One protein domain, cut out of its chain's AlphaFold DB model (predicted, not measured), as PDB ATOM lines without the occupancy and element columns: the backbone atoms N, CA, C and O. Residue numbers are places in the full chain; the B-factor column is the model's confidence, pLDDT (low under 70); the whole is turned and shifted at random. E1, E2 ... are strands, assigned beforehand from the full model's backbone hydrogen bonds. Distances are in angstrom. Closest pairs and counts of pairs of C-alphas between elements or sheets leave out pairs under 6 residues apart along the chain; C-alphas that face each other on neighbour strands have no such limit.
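AT A GLANCE: This is residues 65 to 184 of the 612 residues of the protein "Phosphonate ABC transporter inner membrane subunit" of Chloroflexi bacterium OLB14 (UniProt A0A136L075). Two antiparallel sheets, E1 E7 E4 E5 and E2 E3 E6, are stacked face to face as a sandwich, their strands crossed at 41 degrees. E1 and E7 pair as a long two-strand ribbon that runs on past one end of the sandwich, where E7 bends sharply, while a long loop, residues 76 to 96, reaches out at the other end. The printed part has 120 residues, with no named helix and seven named strands, E1 to E7 in order; the class is all strand, though under half of the residues, 55, are in named elements. It is compact, with a radius of gyration of the C-alphas of 15.0 A, yet elongated, spanning 53 by 31 by 21 A.

IN THESE COORDINATES: In the larger sheet, E1 is residues 65 to 75, 31.3 A long, and starts at C-alpha 65, (212.667, 226.829, 194.650). E7, residues 168 to 183, is the longest strand at 39.2 A and ends at C-alpha 183, (209.510, 234.672, 187.861); it bends by 89 degrees at residue 180. E4 is residues 123 to 129, 18.5 A, and E5 residues 144 to 146, 6.5 A. In the other sheet, E2 is residues 97 to 101, 13.6 A, E3 residues 110 to 116, 19.7 A, and E6 residues 153 to 158, 16.3 A.

HOW THE PARTS SIT: The larger sheet runs E1, E7, E4, E5 and is twisted; its edge strands are E1 and E5. E1 and E7 are antiparallel at 173 degrees, with N 71 and O 172 within hydrogen-bond range at 3.0 A. E7 and E4 stand at 149 degrees, with N 171 and O 127 at 2.7 A. E4 and E5 form a hairpin, with N 145 and O 124 at 2.8 A. In the sheet E2, E3, E6, the hairpin E2 and E3 has N 99 and O 114 at 2.8 A, and E3 and E6 have N 113 and O 155 at 2.8 A. Between the sheets, the closest C-alphas of E1 and E2 are those of Ala 73 and Ile 98, 6.1 A apart, and those of E5 and E6 are Gln 146 and Phe 153, 5.7 A. E3 and E7 are near each other, with 7 pairs of C-alphas within 10 A. E1 and E6 are apart.

THE WHOLE: The C-alphas farthest apart are those of Asp 82 and Phe 183, 56.5 A. The printed part has no cut. The links E1 to E2, 21 residues, and E4 to E5, 14 residues, are long. The mean pLDDT of the printed part is 83.9; residues 80 to 93 are under 70.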
ATOM      1  N   GLU A  65     211.422 227.498 194.301       83.31
ATOM      2  CA  GLU A  65     212.667 226.829 194.650       83.31
ATOM      3  C   GLU A  65     212.320 225.454 195.230       83.31
ATOM      4  O   GLU A  65     211.383 225.333 196.017       83.31
ATOM      5  N   GLN A  66     212.988 224.398 194.769       82.94
ATOM      6  CA  GLN A  66     212.688 223.037 195.205       82.94
ATOM      7  C   GLN A  66     213.813 222.516 196.079       82.94
ATOM      8  O   GLN A  66     214.956 222.434 195.641       82.94
ATOM      9  N   GLU A  67     213.460 222.112 197.292       84.50
ATOM     10  CA  GLU A  67     214.340 221.331 198.147       84.50
ATOM     11  C   GLU A  67     214.038 219.849 197.904       84.50
ATOM     12  O   GLU A  67     212.892 219.403 198.036       84.50
ATOM     13  N   SER A  68     215.047 219.097 197.463       86.31
ATOM     14  CA  SER A  68     214.925 217.671 197.166       86.31
ATOM     15  C   SER A  68     215.507 216.830 198.293       86.31
ATOM     16  O   SER A  68     216.699 216.916 198.574       86.31
ATOM     17  N   GLN A  69     214.678 215.967 198.873       87.06
ATOM     18  CA  GLN A  69     215.100 214.912 199.788       87.06
ATOM     19  C   GLN A  69     215.269 213.625 198.977       87.06
ATOM     20  O   GLN A  69     214.290 213.103 198.435       87.06
ATOM     21  N   ILE A  70     216.512 213.157 198.842       89.31
ATOM     22  CA  ILE A  70     216.862 211.944 198.096       89.31
ATOM     23  C   ILE A  70     217.224 210.859 199.100       89.31
ATOM     24  O   ILE A  70     218.163 211.026 199.874       89.31
ATOM     25  N   VAL A  71     216.495 209.749 199.063       89.12
ATOM     26  CA  VAL A  71     216.715 208.600 199.946       89.12
ATOM     27  C   VAL A  71     216.749 207.334 199.104       89.12
ATOM     28  O   VAL A  71     215.908 207.155 198.221       89.12
ATOM     29  N   ASN A  72     217.711 206.456 199.383       89.31
ATOM     30  CA  ASN A  72     217.882 205.182 198.693       89.31
ATOM     31  C   ASN A  72     217.640 204.013 199.660       89.31
ATOM     32  O   ASN A  72     218.121 204.049 200.789       89.31
ATOM     33  N   ALA A  73     216.968 202.959 199.199       87.88
ATOM     34  CA  ALA A  73     216.888 201.666 199.880       87.88
ATOM     35  C   ALA A  73     217.328 200.550 198.942       87.88
ATOM     36  O   ALA A  73     217.110 200.628 197.735       87.88
ATOM     37  N   MET A  74     217.946 199.514 199.497       85.69
ATOM     38  CA  MET A  74     218.412 198.371 198.717       85.69
ATOM     39  C   MET A  74     217.264 197.419 198.351       85.69
ATOM     40  O   MET A  74     216.355 197.194 199.148       85.69
ATOM     41  N   VAL A  75     217.332 196.838 197.155       87.06
ATOM     42  CA  VAL A  75     216.430 195.792 196.663       87.06
ATOM     43  C   VAL A  75     217.214 194.783 195.820       87.06
ATOM     44  O   VAL A  75     218.101 195.157 195.052       87.06
ATOM     45  N   TYR A  76     216.879 193.500 195.934       84.62
ATOM     46  CA  TYR A  76     217.477 192.432 195.130       84.62
ATOM     47  C   TYR A  76     216.488 191.956 194.058       84.62
ATOM     48  O   TYR A  76     215.359 191.582 194.372       84.62
ATOM     49  N   VAL A  77     216.902 191.954 192.784       81.50
ATOM     50  CA  VAL A  77     216.053 191.529 191.641       81.50
ATOM     51  C   VAL A  77     216.102 190.000 191.420       81.50
ATOM     52  O   VAL A  77     215.434 189.437 190.547       81.50
ATOM     53  N   THR A  78     216.879 189.311 192.255       79.31
ATOM     54  CA  THR A  78     216.923 187.860 192.436       79.31
ATOM     55  C   THR A  78     217.048 187.580 193.932       79.31
ATOM     56  O   THR A  78     217.925 188.114 194.606       79.31
ATOM     57  N   CYS A  79     216.142 186.781 194.498       75.94
ATOM     58  CA  CYS A  79     216.312 186.353 195.884       75.94
ATOM     59  C   CYS A  79     217.534 185.418 195.980       75.94
ATOM     60  O   CYS A  79     217.608 184.470 195.190       75.94
ATOM     61  N   PRO A  80     218.471 185.649 196.919       69.69
ATOM     62  CA  PRO A  80     219.611 184.764 197.130       69.69
ATOM     63  C   PRO A  80     219.151 183.326 197.398       69.69
ATOM     64  O   PRO A  80     218.204 183.104 198.155       69.69
ATOM     65  N   ALA A  81     219.834 182.341 196.810       62.41
ATOM     66  CA  ALA A  81     219.504 180.923 196.984       62.41
ATOM     67  C   ALA A  81     219.672 180.423 198.439       62.41
ATOM     68  O   ALA A  81     219.075 179.412 198.800       62.41
ATOM     69  N   ASP A  82     220.422 181.155 199.273       59.03
ATOM     70  CA  ASP A  82     220.710 180.838 200.683       59.03
ATOM     71  C   ASP A  82     219.568 181.169 201.667       59.03
ATOM     72  O   ASP A  82     219.688 180.900 202.862       59.03
ATOM     73  N   GLY A  83     218.451 181.758 201.217       58.84
ATOM     74  CA  GLY A  83     217.277 182.018 202.069       58.84
ATOM     75  C   GLY A  83     217.482 183.053 203.190       58.84
ATOM     76  O   GLY A  83     216.547 183.344 203.937       58.84
ATOM     77  N   SER A  84     218.669 183.650 203.299       61.25
ATOM     78  CA  SER A  84     218.984 184.755 204.201       61.25
ATOM     79  C   SER A  84     218.429 186.062 203.636       61.25
ATOM     80  O   SER A  84     219.124 186.834 202.982       61.25
ATOM     81  N   ILE A  85     217.143 186.331 203.871       59.81
ATOM     82  CA  ILE A  85     216.606 187.681 203.676       59.81
ATOM     83  C   ILE A  85     217.297 188.559 204.729       59.81
ATOM     84  O   ILE A  85     217.072 188.318 205.920       59.81
ATOM     85  N   PRO A  86     218.150 189.535 204.364       59.94
ATOM     86  CA  PRO A  86     218.679 190.458 205.356       59.94
ATOM     87  C   PRO A  86     217.486 191.182 205.987       59.94
ATOM     88  O   PRO A  86     216.735 191.866 205.288       59.94
ATOM     89  N   GLN A  87     217.268 190.985 207.291       56.66
ATOM     90  CA  GLN A  87     216.315 191.800 208.034       56.66
ATOM     91  C   GLN A  87     216.839 193.231 207.996       56.66
ATOM     92  O   GLN A  87     217.852 193.550 208.612       56.66
ATOM     93  N   VAL A  88     216.185 194.077 207.206       62.53
ATOM     94  CA  VAL A  88     216.454 195.509 207.223       62.53
ATOM     95  C   VAL A  88     215.816 196.033 208.500       62.53
ATOM     96  O   VAL A  88     214.589 196.081 208.597       62.53
ATOM     97  N   GLU A  89     216.637 196.351 209.499       61.28
ATOM     98  CA  GLU A  89     216.173 197.038 210.702       61.28
ATOM     99  C   GLU A  89     215.483 198.338 210.281       61.28
ATOM    100  O   GLU A  89     216.032 199.125 209.507       61.28
ATOM    101  N   THR A  90     214.249 198.545 210.747       64.50
ATOM    102  CA  THR A  90     213.536 199.808 210.545       64.50
ATOM    103  C   THR A  90     214.309 200.903 211.271       64.50
ATOM    104  O   THR A  90     214.405 200.833 212.499       64.50
ATOM    105  N   PRO A  91     214.864 201.903 210.568       65.69
ATOM    106  CA  PRO A  91     215.602 202.966 211.229       65.69
ATOM    107  C   PRO A  91     214.651 203.746 212.150       65.69
ATOM    108  O   PRO A  91     213.704 204.374 211.678       65.69
ATOM    109  N   GLU A  92     214.890 203.747 213.465       62.12
ATOM    110  CA  GLU A  92     214.239 204.681 214.399       62.12
ATOM    111  C   GLU A  92     214.903 206.063 214.294       62.12
ATOM    112  O   GLU A  92     215.480 206.594 215.242       62.12
ATOM    113  N   THR A  93     214.894 206.642 213.094       68.88
ATOM    114  CA  THR A  93     215.564 207.911 212.804       68.88
ATOM    115  C   THR A  93     214.550 209.002 212.504       68.88
ATOM    116  O   THR A  93     213.588 208.782 211.775       68.88
ATOM    117  N   THR A  94     214.807 210.218 212.992       76.81
ATOM    118  CA  THR A  94     214.048 211.433 212.634       76.81
ATOM    119  C   THR A  94     214.288 211.867 211.180       76.81
ATOM    120  O   THR A  94     213.561 212.704 210.650       76.81
ATOM    121  N   GLU A  95     215.313 211.318 210.523       82.75
ATOM    122  CA  GLU A  95     215.631 211.587 209.120       82.75
ATOM    123  C   GLU A  95     214.682 210.842 208.158       82.75
ATOM    124  O   GLU A  95     214.129 209.803 208.530       82.75
ATOM    125  N   PRO A  96     214.478 211.348 206.925       86.88
ATOM    126  CA  PRO A  96     213.648 210.677 205.928       86.88
ATOM    127  C   PRO A  96     214.252 209.328 205.517       86.88
ATOM    128  O   PRO A  96     215.405 209.270 205.091       86.88
ATOM    129  N   TYR A  97     213.464 208.253 205.580       88.62
ATOM    130  CA  TYR A  97     213.889 206.914 205.162       88.62
ATOM    131  C   TYR A  97     212.799 206.205 204.349       88.62
ATOM    132  O   TYR A  97     211.617 206.547 204.431       88.62
ATOM    133  N   ILE A  98     213.194 205.211 203.549       90.06
ATOM    134  CA  ILE A  98     212.270 204.345 202.806       90.06
ATOM    135  C   ILE A  98     212.522 202.878 203.139       90.06
ATOM    136  O   ILE A  98     213.662 202.464 203.340       90.06
ATOM    137  N   THR A  99     211.456 202.090 203.165       88.50
ATOM    138  CA  THR A  99     211.479 200.639 203.328       88.50
ATOM    139  C   THR A  99     210.888 199.981 202.084       88.50
ATOM    140  O   THR A  99     210.012 200.534 201.417       88.50
ATOM    141  N   VAL A 100     211.407 198.804 201.735       87.94
ATOM    142  CA  VAL A 100     210.981 198.041 200.556       87.94
ATOM    143  C   VAL A 100     210.542 196.657 201.011       87.94
ATOM    144  O   VAL A 100     211.306 195.952 201.669       87.94
ATOM    145  N   SER A 101     209.312 196.269 200.676       87.56
ATOM    146  CA  SER A 101     208.724 194.985 201.056       87.56
ATOM    147  C   SER A 101     208.063 194.305 199.848       87.56
ATOM    148  O   SER A 101     207.136 194.878 199.268       87.56
ATOM    149  N   PRO A 102     208.492 193.094 199.446       84.44
ATOM    150  CA  PRO A 102     209.643 192.336 199.950       84.44
ATOM    151  C   PRO A 102     210.996 192.928 199.494       84.44
ATOM    152  O   PRO A 102     211.088 193.560 198.446       84.44
ATOM    153  N   VAL A 103     212.062 192.687 200.270       82.00
ATOM    154  CA  VAL A 103     213.438 193.173 199.992       82.00
ATOM    155  C   VAL A 103     214.058 192.498 198.756       82.00
ATOM    156  O   VAL A 103     214.977 193.037 198.136       82.00
ATOM    157  N   CYS A 104     213.544 191.329 198.368       83.06
ATOM    158  CA  CYS A 104     213.891 190.652 197.125       83.06
ATOM    159  C   CYS A 104     212.625 190.241 196.366       83.06
ATOM    160  O   CYS A 104     211.654 189.785 196.972       83.06
ATOM    161  N   ALA A 105     212.632 190.401 195.046       84.81
ATOM    162  CA  ALA A 105     211.546 189.980 194.165       84.81
ATOM    163  C   ALA A 105     212.104 189.662 192.775       84.81
ATOM    164  O   ALA A 105     213.173 190.150 192.405       84.81
ATOM    165  N   LYS A 106     211.412 188.828 191.995       84.31
ATOM    166  CA  LYS A 106     211.877 188.475 190.646       84.31
ATOM    167  C   LYS A 106     211.729 189.660 189.694       84.31
ATOM    168  O   LYS A 106     210.873 190.530 189.853       84.31
ATOM    169  N   ALA A 107     212.532 189.648 188.636       84.06
ATOM    170  CA  ALA A 107     212.414 190.582 187.525       84.06
ATOM    171  C   ALA A 107     210.954 190.651 187.008       84.06
ATOM    172  O   ALA A 107     210.382 189.641 186.597       84.06
ATOM    173  N   GLY A 108     210.342 191.839 187.042       81.94
ATOM    174  CA  GLY A 108     208.946 192.057 186.640       81.94
ATOM    175  C   GLY A 108     207.885 191.946 187.746       81.94
ATOM    176  O   GLY A 108     206.725 192.261 187.461       81.94
ATOM    177  N   GLU A 109     208.243 191.547 188.970       87.19
ATOM    178  CA  GLU A 109     207.345 191.548 190.136       87.19
ATOM    179  C   GLU A 109     207.219 192.948 190.768       87.19
ATOM    180  O   GLU A 109     207.982 193.871 190.461       87.19
ATOM    181  N   ILE A 110     206.199 193.124 191.612       88.56
ATOM    182  CA  ILE A 110     205.878 194.391 192.279       88.56
ATOM    183  C   ILE A 110     206.464 194.367 193.692       88.56
ATOM    184  O   ILE A 110     206.250 193.409 194.432       88.56
ATOM    185  N   VAL A 111     207.159 195.437 194.070       89.62
ATOM    186  CA  VAL A 111     207.618 195.692 195.438       89.62
ATOM    187  C   VAL A 111     206.899 196.908 196.010       89.62
ATOM    188  O   VAL A 111     206.636 197.883 195.305       89.62
ATOM    189  N   ILE A 112     206.563 196.853 197.294       90.75
ATOM    190  CA  ILE A 112     205.921 197.953 198.007       90.75
ATOM    191  C   ILE A 112     207.017 198.818 198.616       90.75
ATOM    192  O   ILE A 112     207.832 198.331 199.395       90.75
ATOM    193  N   VAL A 113     207.019 200.100 198.270       91.56
ATOM    194  CA  VAL A 113     207.936 201.104 198.809       91.56
ATOM    195  C   VAL A 113     207.152 202.013 199.744       91.56
ATOM    196  O   VAL A 113     206.225 202.704 199.312       91.56
ATOM    197  N   GLU A 114     207.521 202.009 201.019       91.12
ATOM    198  CA  GLU A 114     206.946 202.878 202.044       91.12
ATOM    199  C   GLU A 114     207.990 203.910 202.463       91.12
ATOM    200  O   GLU A 114     209.137 203.572 202.730       91.12
ATOM    201  N   GLY A 115     207.620 205.187 202.476       90.75
ATOM    202  CA  GLY A 115     208.498 206.268 202.911       90.75
ATOM    203  C   GLY A 115     207.973 206.948 204.156       90.75
ATOM    204  O   GLY A 115     206.770 207.168 204.262       90.75
ATOM    205  N   TYR A 116     208.878 207.303 205.065       90.12
ATOM    206  CA  TYR A 116     208.590 207.897 206.370       90.12
ATOM    207  C   TYR A 116     209.420 209.168 206.583       90.12
ATOM    208  O   TYR A 116     210.504 209.309 206.018       90.12
ATOM    209  N   ASN A 117     208.917 210.091 207.412       88.81
ATOM    210  CA  ASN A 117     209.585 211.347 207.793       88.81
ATOM    211  C   ASN A 117     209.984 212.265 206.620       88.81
ATOM    212  O   ASN A 117     210.846 213.133 206.761       88.81
ATOM    213  N   PHE A 118     209.345 212.119 205.459       89.94
ATOM    214  CA  PHE A 118     209.533 213.052 204.353       89.94
ATOM    215  C   PHE A 118     208.792 214.365 204.604       89.94
ATOM    216  O   PHE A 118     207.879 214.457 205.422       89.94
ATOM    217  N   ALA A 119     209.145 215.402 203.845       87.56
ATOM    218  CA  ALA A 119     208.382 216.642 203.845       87.56
ATOM    219  C   ALA A 119     206.870 216.376 203.633       87.56
ATOM    220  O   ALA A 119     206.507 215.648 202.703       87.56
ATOM    221  N   PRO A 120     205.975 216.971 204.444       88.19
ATOM    222  CA  PRO A 120     204.538 216.726 204.344       88.19
ATOM    223  C   PRO A 120     203.944 217.349 203.075       88.19
ATOM    224  O   PRO A 120     204.364 218.432 202.653       88.19
ATOM    225  N   ASN A 121     202.942 216.685 202.484       87.38
ATOM    226  CA  ASN A 121     202.252 217.097 201.247       87.38
ATOM    227  C   ASN A 121     203.183 217.362 200.045       87.38
ATOM    228  O   ASN A 121     202.889 218.180 199.168       87.38
ATOM    229  N   ALA A 122     204.320 216.680 200.005       87.88
ATOM    230  CA  ALA A 122     205.297 216.741 198.936       87.88
ATOM    231  C   ALA A 122     205.109 215.563 197.972       87.88
ATOM    232  O   ALA A 122     204.452 214.565 198.267       87.88
ATOM    233  N   LYS A 123     205.668 215.685 196.771       90.06
ATOM    234  CA  LYS A 123     205.582 214.633 195.756       90.06
ATOM    235  C   LYS A 123     206.902 214.469 195.035       90.06
ATOM    236  O   LYS A 123     207.669 215.425 194.909       90.06
ATOM    237  N   GLY A 124     207.154 213.273 194.530       89.94
ATOM    238  CA  GLY A 124     208.418 212.980 193.882       89.94
ATOM    239  C   GLY A 124     208.467 211.621 193.202       89.94
ATOM    240  O   GLY A 124     207.667 210.743 193.524       89.94
ATOM    241  N   PRO A 125     209.371 211.435 192.231       92.00
ATOM    242  CA  PRO A 125     209.556 210.139 191.601       92.00
ATOM    243  C   PRO A 125     210.146 209.125 192.589       92.00
ATOM    244  O   PRO A 125     211.052 209.442 193.364       92.00
ATOM    245  N   VAL A 126     209.637 207.896 192.513       91.31
ATOM    246  CA  VAL A 126     210.245 206.705 193.111       91.31
ATOM    247  C   VAL A 126     210.766 205.862 191.951       91.31
ATOM    248  O   VAL A 126     210.024 205.559 191.012       91.31
ATOM    249  N   ARG A 127     212.070 205.601 191.925       92.62
ATOM    250  CA  ARG A 127     212.772 205.056 190.758       92.62
ATOM    251  C   ARG A 127     213.685 203.919 191.156       92.62
ATOM    252  O   ARG A 127     214.308 203.957 192.207       92.62
ATOM    253  N   PHE A 128     213.802 202.936 190.282       89.31
ATOM    254  CA  PHE A 128     214.797 201.886 190.387       89.31
ATOM    255  C   PHE A 128     216.130 202.378 189.810       89.31
ATOM    256  O   PHE A 128     216.180 202.873 188.684       89.31
ATOM    257  N   VAL A 129     217.207 202.226 190.565       89.69
ATOM    258  CA  VAL A 129     218.571 202.614 190.205       89.69
ATOM    259  C   VAL A 129     219.383 201.331 190.004       89.69
ATOM    260  O   VAL A 129     219.549 200.567 190.959       89.69
ATOM    261  N   PRO A 130     219.858 201.052 188.776       86.00
ATOM    262  CA  PRO A 130     220.603 199.843 188.492       86.00
ATOM    263  C   PRO A 130     222.061 199.927 188.970       86.00
ATOM    264  O   PRO A 130     222.683 200.984 188.904       86.00
ATOM    265  N   GLY A 131     222.640 198.781 189.313       81.75
ATOM    266  CA  GLY A 131     224.011 198.627 189.794       81.75
ATOM    267  C   GLY A 131     224.147 198.806 191.307       81.75
ATOM    268  O   GLY A 131     223.255 199.325 191.975       81.75
ATOM    269  N   SER A 132     225.307 198.407 191.827       79.81
ATOM    270  CA  SER A 132     225.654 198.504 193.249       79.81
ATOM    271  C   SER A 132     226.012 199.920 193.721       79.81
ATOM    272  O   SER A 132     226.354 200.104 194.887       79.81
ATOM    273  N   ASP A 133     225.970 200.920 192.833       84.00
ATOM    274  CA  ASP A 133     226.272 202.316 193.151       84.00
ATOM    275  C   ASP A 133     224.976 203.127 193.364       84.00
ATOM    276  O   ASP A 133     224.254 203.408 192.400       84.00
ATOM    277  N   PRO A 134     224.682 203.567 194.603       79.19
ATOM    278  CA  PRO A 134     223.498 204.364 194.907       79.19
ATOM    279  C   PRO A 134     223.542 205.775 194.308       79.19
ATOM    280  O   PRO A 134     222.531 206.474 194.376       79.19
ATOM    281  N   THR A 135     224.665 206.218 193.732       82.12
ATOM    282  CA  THR A 135     224.820 207.518 193.053       82.12
ATOM    283  C   THR A 135     224.640 207.447 191.537       82.12
ATOM    284  O   THR A 135     224.723 208.474 190.859       82.12
ATOM    285  N   ASN A 136     224.309 206.272 190.989       83.44
ATOM    286  CA  ASN A 136     224.095 206.112 189.555       83.44
ATOM    287  C   ASN A 136     223.009 207.083 189.031       83.44
ATOM    288  O   ASN A 136     221.977 207.317 189.671       83.44
ATOM    289  N   LEU A 137     223.277 207.681 187.866       79.38
ATOM    290  CA  LEU A 137     222.419 208.666 187.198       79.38
ATOM    291  C   LEU A 137     221.266 208.016 186.423       79.38
ATOM    292  O   LEU A 137     220.296 208.690 186.082       79.38
ATOM    293  N   VAL A 138     221.377 206.724 186.104       83.00
ATOM    294  CA  VAL A 138     220.332 205.992 185.385       83.00
ATOM    295  C   VAL A 138     219.209 205.634 186.355       83.00
ATOM    296  O   VAL A 138     219.427 204.937 187.339       83.00
ATOM    297  N   GLU A 139     217.992 206.079 186.052       86.50
ATOM    298  CA  GLU A 139     216.785 205.808 186.834       86.50
ATOM    299  C   GLU A 139     215.723 205.159 185.936       86.50
ATOM    300  O   GLU A 139     215.439 205.636 184.836       86.50
ATOM    301  N   LEU A 140     215.130 204.061 186.398       84.62
ATOM    302  CA  LEU A 140     214.108 203.287 185.697       84.62
ATOM    303  C   LEU A 140     212.785 203.335 186.475       84.62
ATOM    304  O   LEU A 140     212.772 203.354 187.703       84.62
ATOM    305  N   GLY A 141     211.659 203.327 185.760       84.44
ATOM    306  CA  GLY A 141     210.311 203.341 186.347       84.44
ATOM    307  C   GLY A 141     209.588 204.679 186.187       84.44
ATOM    308  O   GLY A 141     210.191 205.683 185.816       84.44
ATOM    309  N   ASN A 142     208.275 204.678 186.438       84.62
ATOM    310  CA  ASN A 142     207.399 205.845 186.264       84.62
ATOM    311  C   ASN A 142     206.568 206.194 187.512       84.62
ATOM    312  O   ASN A 142     205.825 207.174 187.486       84.62
ATOM    313  N   ASP A 143     206.757 205.475 188.617       89.38
ATOM    314  CA  ASP A 143     205.971 205.608 189.844       89.38
ATOM    315  C   ASP A 143     206.252 206.923 190.597       89.38
ATOM    316  O   ASP A 143     207.356 207.480 190.544       89.38
ATOM    317  N   VAL A 144     205.239 207.473 191.265       88.44
ATOM    318  CA  VAL A 144     205.321 208.769 191.959       88.44
ATOM    319  C   VAL A 144     204.811 208.598 193.383       88.44
ATOM    320  O   VAL A 144     203.660 208.226 193.587       88.44
ATOM    321  N   GLY A 145     205.665 208.907 194.358       88.50
ATOM    322  CA  GLY A 145     205.300 208.986 195.767       88.50
ATOM    323  C   GLY A 145     204.706 210.346 196.094       88.50
ATOM    324  O   GLY A 145     205.251 211.381 195.700       88.50
ATOM    325  N   GLN A 146     203.586 210.346 196.812       91.06
ATOM    326  CA  GLN A 146     202.966 211.545 197.365       91.06
ATOM    327  C   GLN A 146     202.825 211.367 198.875       91.06
ATOM    328  O   GLN A 146     202.174 210.426 199.323       91.06
ATOM    329  N   THR A 147     203.445 212.259 199.645       90.31
ATOM    330  CA  THR A 147     203.412 212.209 201.106       90.31
ATOM    331  C   THR A 147     202.119 212.805 201.645       90.31
ATOM    332  O   THR A 147     201.583 213.778 201.105       90.31
ATOM    333  N   ASN A 148     201.612 212.217 202.725       90.75
ATOM    334  CA  ASN A 148     200.487 212.747 203.488       90.75
ATOM    335  C   ASN A 148     200.931 213.915 204.405       90.75
ATOM    336  O   ASN A 148     202.067 214.397 204.336       90.75
ATOM    337  N   ALA A 149     200.031 214.383 205.274       87.44
ATOM    338  CA  ALA A 149     200.315 215.457 206.232       87.44
ATOM    339  C   ALA A 149     201.387 215.090 207.281       87.44
ATOM    340  O   ALA A 149     201.974 215.986 207.878       87.44
ATOM    341  N   GLU A 150     201.654 213.798 207.473       87.38
ATOM    342  CA  GLU A 150     202.631 213.254 208.425       87.38
ATOM    343  C   GLU A 150     203.970 212.898 207.752       87.38
ATOM    344  O   GLU A 150     204.899 212.464 208.424       87.38
ATOM    345  N   GLY A 151     204.098 213.085 206.431       86.44
ATOM    346  CA  GLY A 151     205.327 212.754 205.700       86.44
ATOM    347  C   GLY A 151     205.451 211.289 205.273       86.44
ATOM    348  O   GLY A 151     206.530 210.869 204.857       86.44
ATOM    349  N   TYR A 152     204.364 210.517 205.347       91.94
ATOM    350  CA  TYR A 152     204.300 209.115 204.936       91.94
ATOM    351  C   TYR A 152     203.772 208.952 203.504       91.94
ATOM    352  O   TYR A 152     202.812 209.625 203.115       91.94
ATOM    353  N   PHE A 153     204.358 208.038 202.725       92.81
ATOM    354  CA  PHE A 153     203.827 207.610 201.424       92.81
ATOM    355  C   PHE A 153     203.958 206.098 201.222       92.81
ATOM    356  O   PHE A 153     204.852 205.467 201.778       92.81
ATOM    357  N   LYS A 154     203.105 205.530 200.363       93.38
ATOM    358  CA  LYS A 154     203.141 204.120 199.957       93.38
ATOM    359  C   LYS A 154     202.937 204.000 198.454       93.38
ATOM    360  O   LYS A 154     201.969 204.549 197.929       93.38
ATOM    361  N   VAL A 155     203.846 203.313 197.767       93.00
ATOM    362  CA  VAL A 155     203.827 203.151 196.306       93.00
ATOM    363  C   VAL A 155     204.192 201.721 195.928       93.00
ATOM    364  O   VAL A 155     205.139 201.151 196.457       93.00
ATOM    365  N   GLU A 156     203.458 201.161 194.976       91.62
ATOM    366  CA  GLU A 156     203.787 199.889 194.338       91.62
ATOM    367  C   GLU A 156     204.708 200.149 193.142       91.62
ATOM    368  O   GLU A 156     204.326 200.839 192.199       91.62
ATOM    369  N   VAL A 157     205.932 199.623 193.188       89.25
ATOM    370  CA  VAL A 157     206.949 199.800 192.145       89.25
ATOM    371  C   VAL A 157     207.174 198.470 191.444       89.25
ATOM    372  O   VAL A 157     207.480 197.462 192.077       89.25
ATOM    373  N   LYS A 158     207.052 198.451 190.116       89.88
ATOM    374  CA  LYS A 158     207.332 197.252 189.318       89.88
ATOM    375  C   LYS A 158     208.816 197.182 188.963       89.88
ATOM    376  O   LYS A 158     209.332 198.079 188.295       89.88
ATOM    377  N   LEU A 159     209.490 196.100 189.349       88.12
ATOM    378  CA  LEU A 159     210.907 195.912 189.035       88.12
ATOM    379  C   LEU A 159     211.120 195.715 187.522       88.12
ATOM    380  O   LEU A 159     210.335 195.013 186.872       88.12
ATOM    381  N   PRO A 160     212.175 196.303 186.927       87.19
ATOM    382  CA  PRO A 160     212.484 196.099 185.516       87.19
ATOM    383  C   PRO A 160     212.823 194.630 185.239       87.19
ATOM    384  O   PRO A 160     213.328 193.917 186.107       87.19
ATOM    385  N   ASN A 161     212.578 194.167 184.007       84.56
ATOM    386  CA  ASN A 161     212.870 192.788 183.607       84.56
ATOM    387  C   ASN A 161     214.379 192.577 183.353       84.56
ATOM    388  O   ASN A 161     214.805 192.339 182.223       84.56
ATOM    389  N   ARG A 162     215.194 192.766 184.393       82.19
ATOM    390  CA  ARG A 162     216.650 192.649 184.361       82.19
ATOM    391  C   ARG A 162     217.115 191.855 185.585       82.19
ATOM    392  O   ARG A 162     217.272 192.455 186.645       82.19
ATOM    393  N   PRO A 163     217.338 190.538 185.464       80.38
ATOM    394  CA  PRO A 163     217.932 189.776 186.553       80.38
ATOM    395  C   PRO A 163     219.363 190.270 186.801       80.38
ATOM    396  O   PRO A 163     220.109 190.541 185.857       80.38
ATOM    397  N   SER A 164     219.725 190.429 188.068       81.38
ATOM    398  CA  SER A 164     221.068 190.804 188.505       81.38
ATOM    399  C   SER A 164     221.265 190.305 189.928       81.38
ATOM    400  O   SER A 164     220.389 190.519 190.762       81.38
ATOM    401  N   ASP A 165     222.405 189.667 190.177       76.56
ATOM    402  CA  ASP A 165     222.775 189.133 191.494       76.56
ATOM    403  C   ASP A 165     223.373 190.204 192.426       76.56
ATOM    404  O   ASP A 165     223.605 189.957 193.607       76.56
ATOM    405  N   GLU A 166     223.624 191.409 191.907       81.75
ATOM    406  CA  GLU A 166     224.122 192.546 192.680       81.75
ATOM    407  C   GLU A 166     222.972 193.295 193.362       81.75
ATOM    408  O   GLU A 166     221.896 193.460 192.780       81.75
ATOM    409  N   ALA A 167     223.221 193.837 194.558       83.19
ATOM    410  CA  ALA A 167     222.280 194.728 195.231       83.19
ATOM    411  C   ALA A 167     221.977 195.952 194.352       83.19
ATOM    412  O   ALA A 167     222.890 196.612 193.857       83.19
ATOM    413  N   GLN A 168     220.695 196.241 194.156       87.56
ATOM    414  CA  GLN A 168     220.205 197.395 193.406       87.56
ATOM    415  C   GLN A 168     219.540 198.365 194.383       87.56
ATOM    416  O   GLN A 168     219.303 198.014 195.540       87.56
ATOM    417  N   PHE A 169     219.192 199.570 193.936       89.44
ATOM    418  CA  PHE A 169     218.551 200.554 194.807       89.44
ATOM    419  C   PHE A 169     217.203 201.015 194.271       89.44
ATOM    420  O   PHE A 169     216.974 201.104 193.068       89.44
ATOM    421  N   ILE A 170     216.314 201.371 195.185       89.75
ATOM    422  CA  ILE A 170     215.152 202.203 194.916       89.75
ATOM    423  C   ILE A 170     215.454 203.579 195.490       89.75
ATOM    424  O   ILE A 170     215.757 203.700 196.671       89.75
ATOM    425  N   ARG A 171     215.372 204.610 194.653       90.75
ATOM    426  CA  ARG A 171     215.559 206.013 195.008       90.75
ATOM    427  C   ARG A 171     214.210 206.710 195.063       90.75
ATOM    428  O   ARG A 171     213.515 206.804 194.052       90.75
ATOM    429  N   ALA A 172     213.863 207.256 196.221       90.25
ATOM    430  CA  ALA A 172     212.771 208.209 196.362       90.25
ATOM    431  C   ALA A 172     213.348 209.628 196.374       90.25
ATOM    432  O   ALA A 172     214.169 209.961 197.225       90.25
ATOM    433  N   THR A 173     212.927 210.467 195.427       89.50
ATOM    434  CA  THR A 173     213.320 211.884 195.370       89.50
ATOM    435  C   THR A 173     212.099 212.751 195.625       89.50
ATOM    436  O   THR A 173     211.432 213.179 194.685       89.50
ATOM    437  N   ILE A 174     211.775 213.011 196.888       90.00
ATOM    438  CA  ILE A 174     210.631 213.853 197.251       90.00
ATOM    439  C   ILE A 174     211.043 215.320 197.171       90.00
ATOM    440  O   ILE A 174     212.056 215.726 197.737       90.00
ATOM    441  N   ARG A 175     210.267 216.127 196.440       88.06
ATOM    442  CA  ARG A 175     210.552 217.551 196.251       88.06
ATOM    443  C   ARG A 175     209.509 218.395 196.959       88.06
ATOM    444  O   ARG A 175     208.308 218.217 196.743       88.06
ATOM    445  N   LYS A 176     209.976 219.345 197.763       86.38
ATOM    446  CA  LYS A 176     209.142 220.352 198.415       86.38
ATOM    447  C   LYS A 176     209.402 221.708 197.778       86.38
ATOM    448  O   LYS A 176     210.547 222.126 197.648       86.38
ATOM    449  N   ASN A 177     208.333 222.410 197.421       84.31
ATOM    450  CA  ASN A 177     208.433 223.814 197.042       84.31
ATOM    451  C   ASN A 177     208.730 224.639 198.308       84.31
ATOM    452  O   ASN A 177     207.942 224.623 199.254       84.31
ATOM    453  N   VAL A 178     209.855 225.344 198.321       83.62
ATOM    454  CA  VAL A 178     210.307 226.227 199.399       83.62
ATOM    455  C   VAL A 178     210.414 227.670 198.895       83.62
ATOM    456  O   VAL A 178     210.642 227.930 197.714       83.62
ATOM    457  N   GLY A 179     210.216 228.631 199.799       82.88
ATOM    458  CA  GLY A 179     210.323 230.061 199.498       82.88
ATOM    459  C   GLY A 179     209.124 230.678 198.760       82.88
ATOM    460  O   GLY A 179     208.058 230.079 198.615       82.88
ATOM    461  N   ALA A 180     209.302 231.931 198.333       85.62
ATOM    462  CA  ALA A 180     208.311 232.699 197.579       85.62
ATOM    463  C   ALA A 180     208.377 232.382 196.070       85.62
ATOM    464  O   ALA A 180     209.460 232.073 195.567       85.62
ATOM    465  N   PRO A 181     207.258 232.495 195.326       86.38
ATOM    466  CA  PRO A 181     207.256 232.300 193.877       86.38
ATOM    467  C   PRO A 181     208.188 233.309 193.190       86.38
ATOM    468  O   PRO A 181     208.096 234.516 193.418       86.38
ATOM    469  N   LYS A 182     209.075 232.816 192.322       88.75
ATOM    470  CA  LYS A 182     209.994 233.619 191.503       88.75
ATOM    471  C   LYS A 182     209.520 233.598 190.048       88.75
ATOM    472  O   LYS A 182     208.953 232.610 189.589       88.75
ATOM    473  N   PHE A 183     209.758 234.679 189.305       89.19
ATOM    474  CA  PHE A 183     209.510 234.672 187.861       89.19
ATOM    475  C   PHE A 183     210.442 233.681 187.166       89.19
ATOM    476  O   PHE A 183     211.663 233.750 187.353       89.19
ATOM    477  N   THR A 184     209.858 232.818 186.336       91.38
ATOM    478  CA  THR A 184     210.591 231.869 185.489       91.38
ATOM    479  C   THR A 184     211.509 232.620 184.524       91.38
ATOM    480  O   THR A 184     211.291 233.796 184.200       91.38
TER     481      THR A 184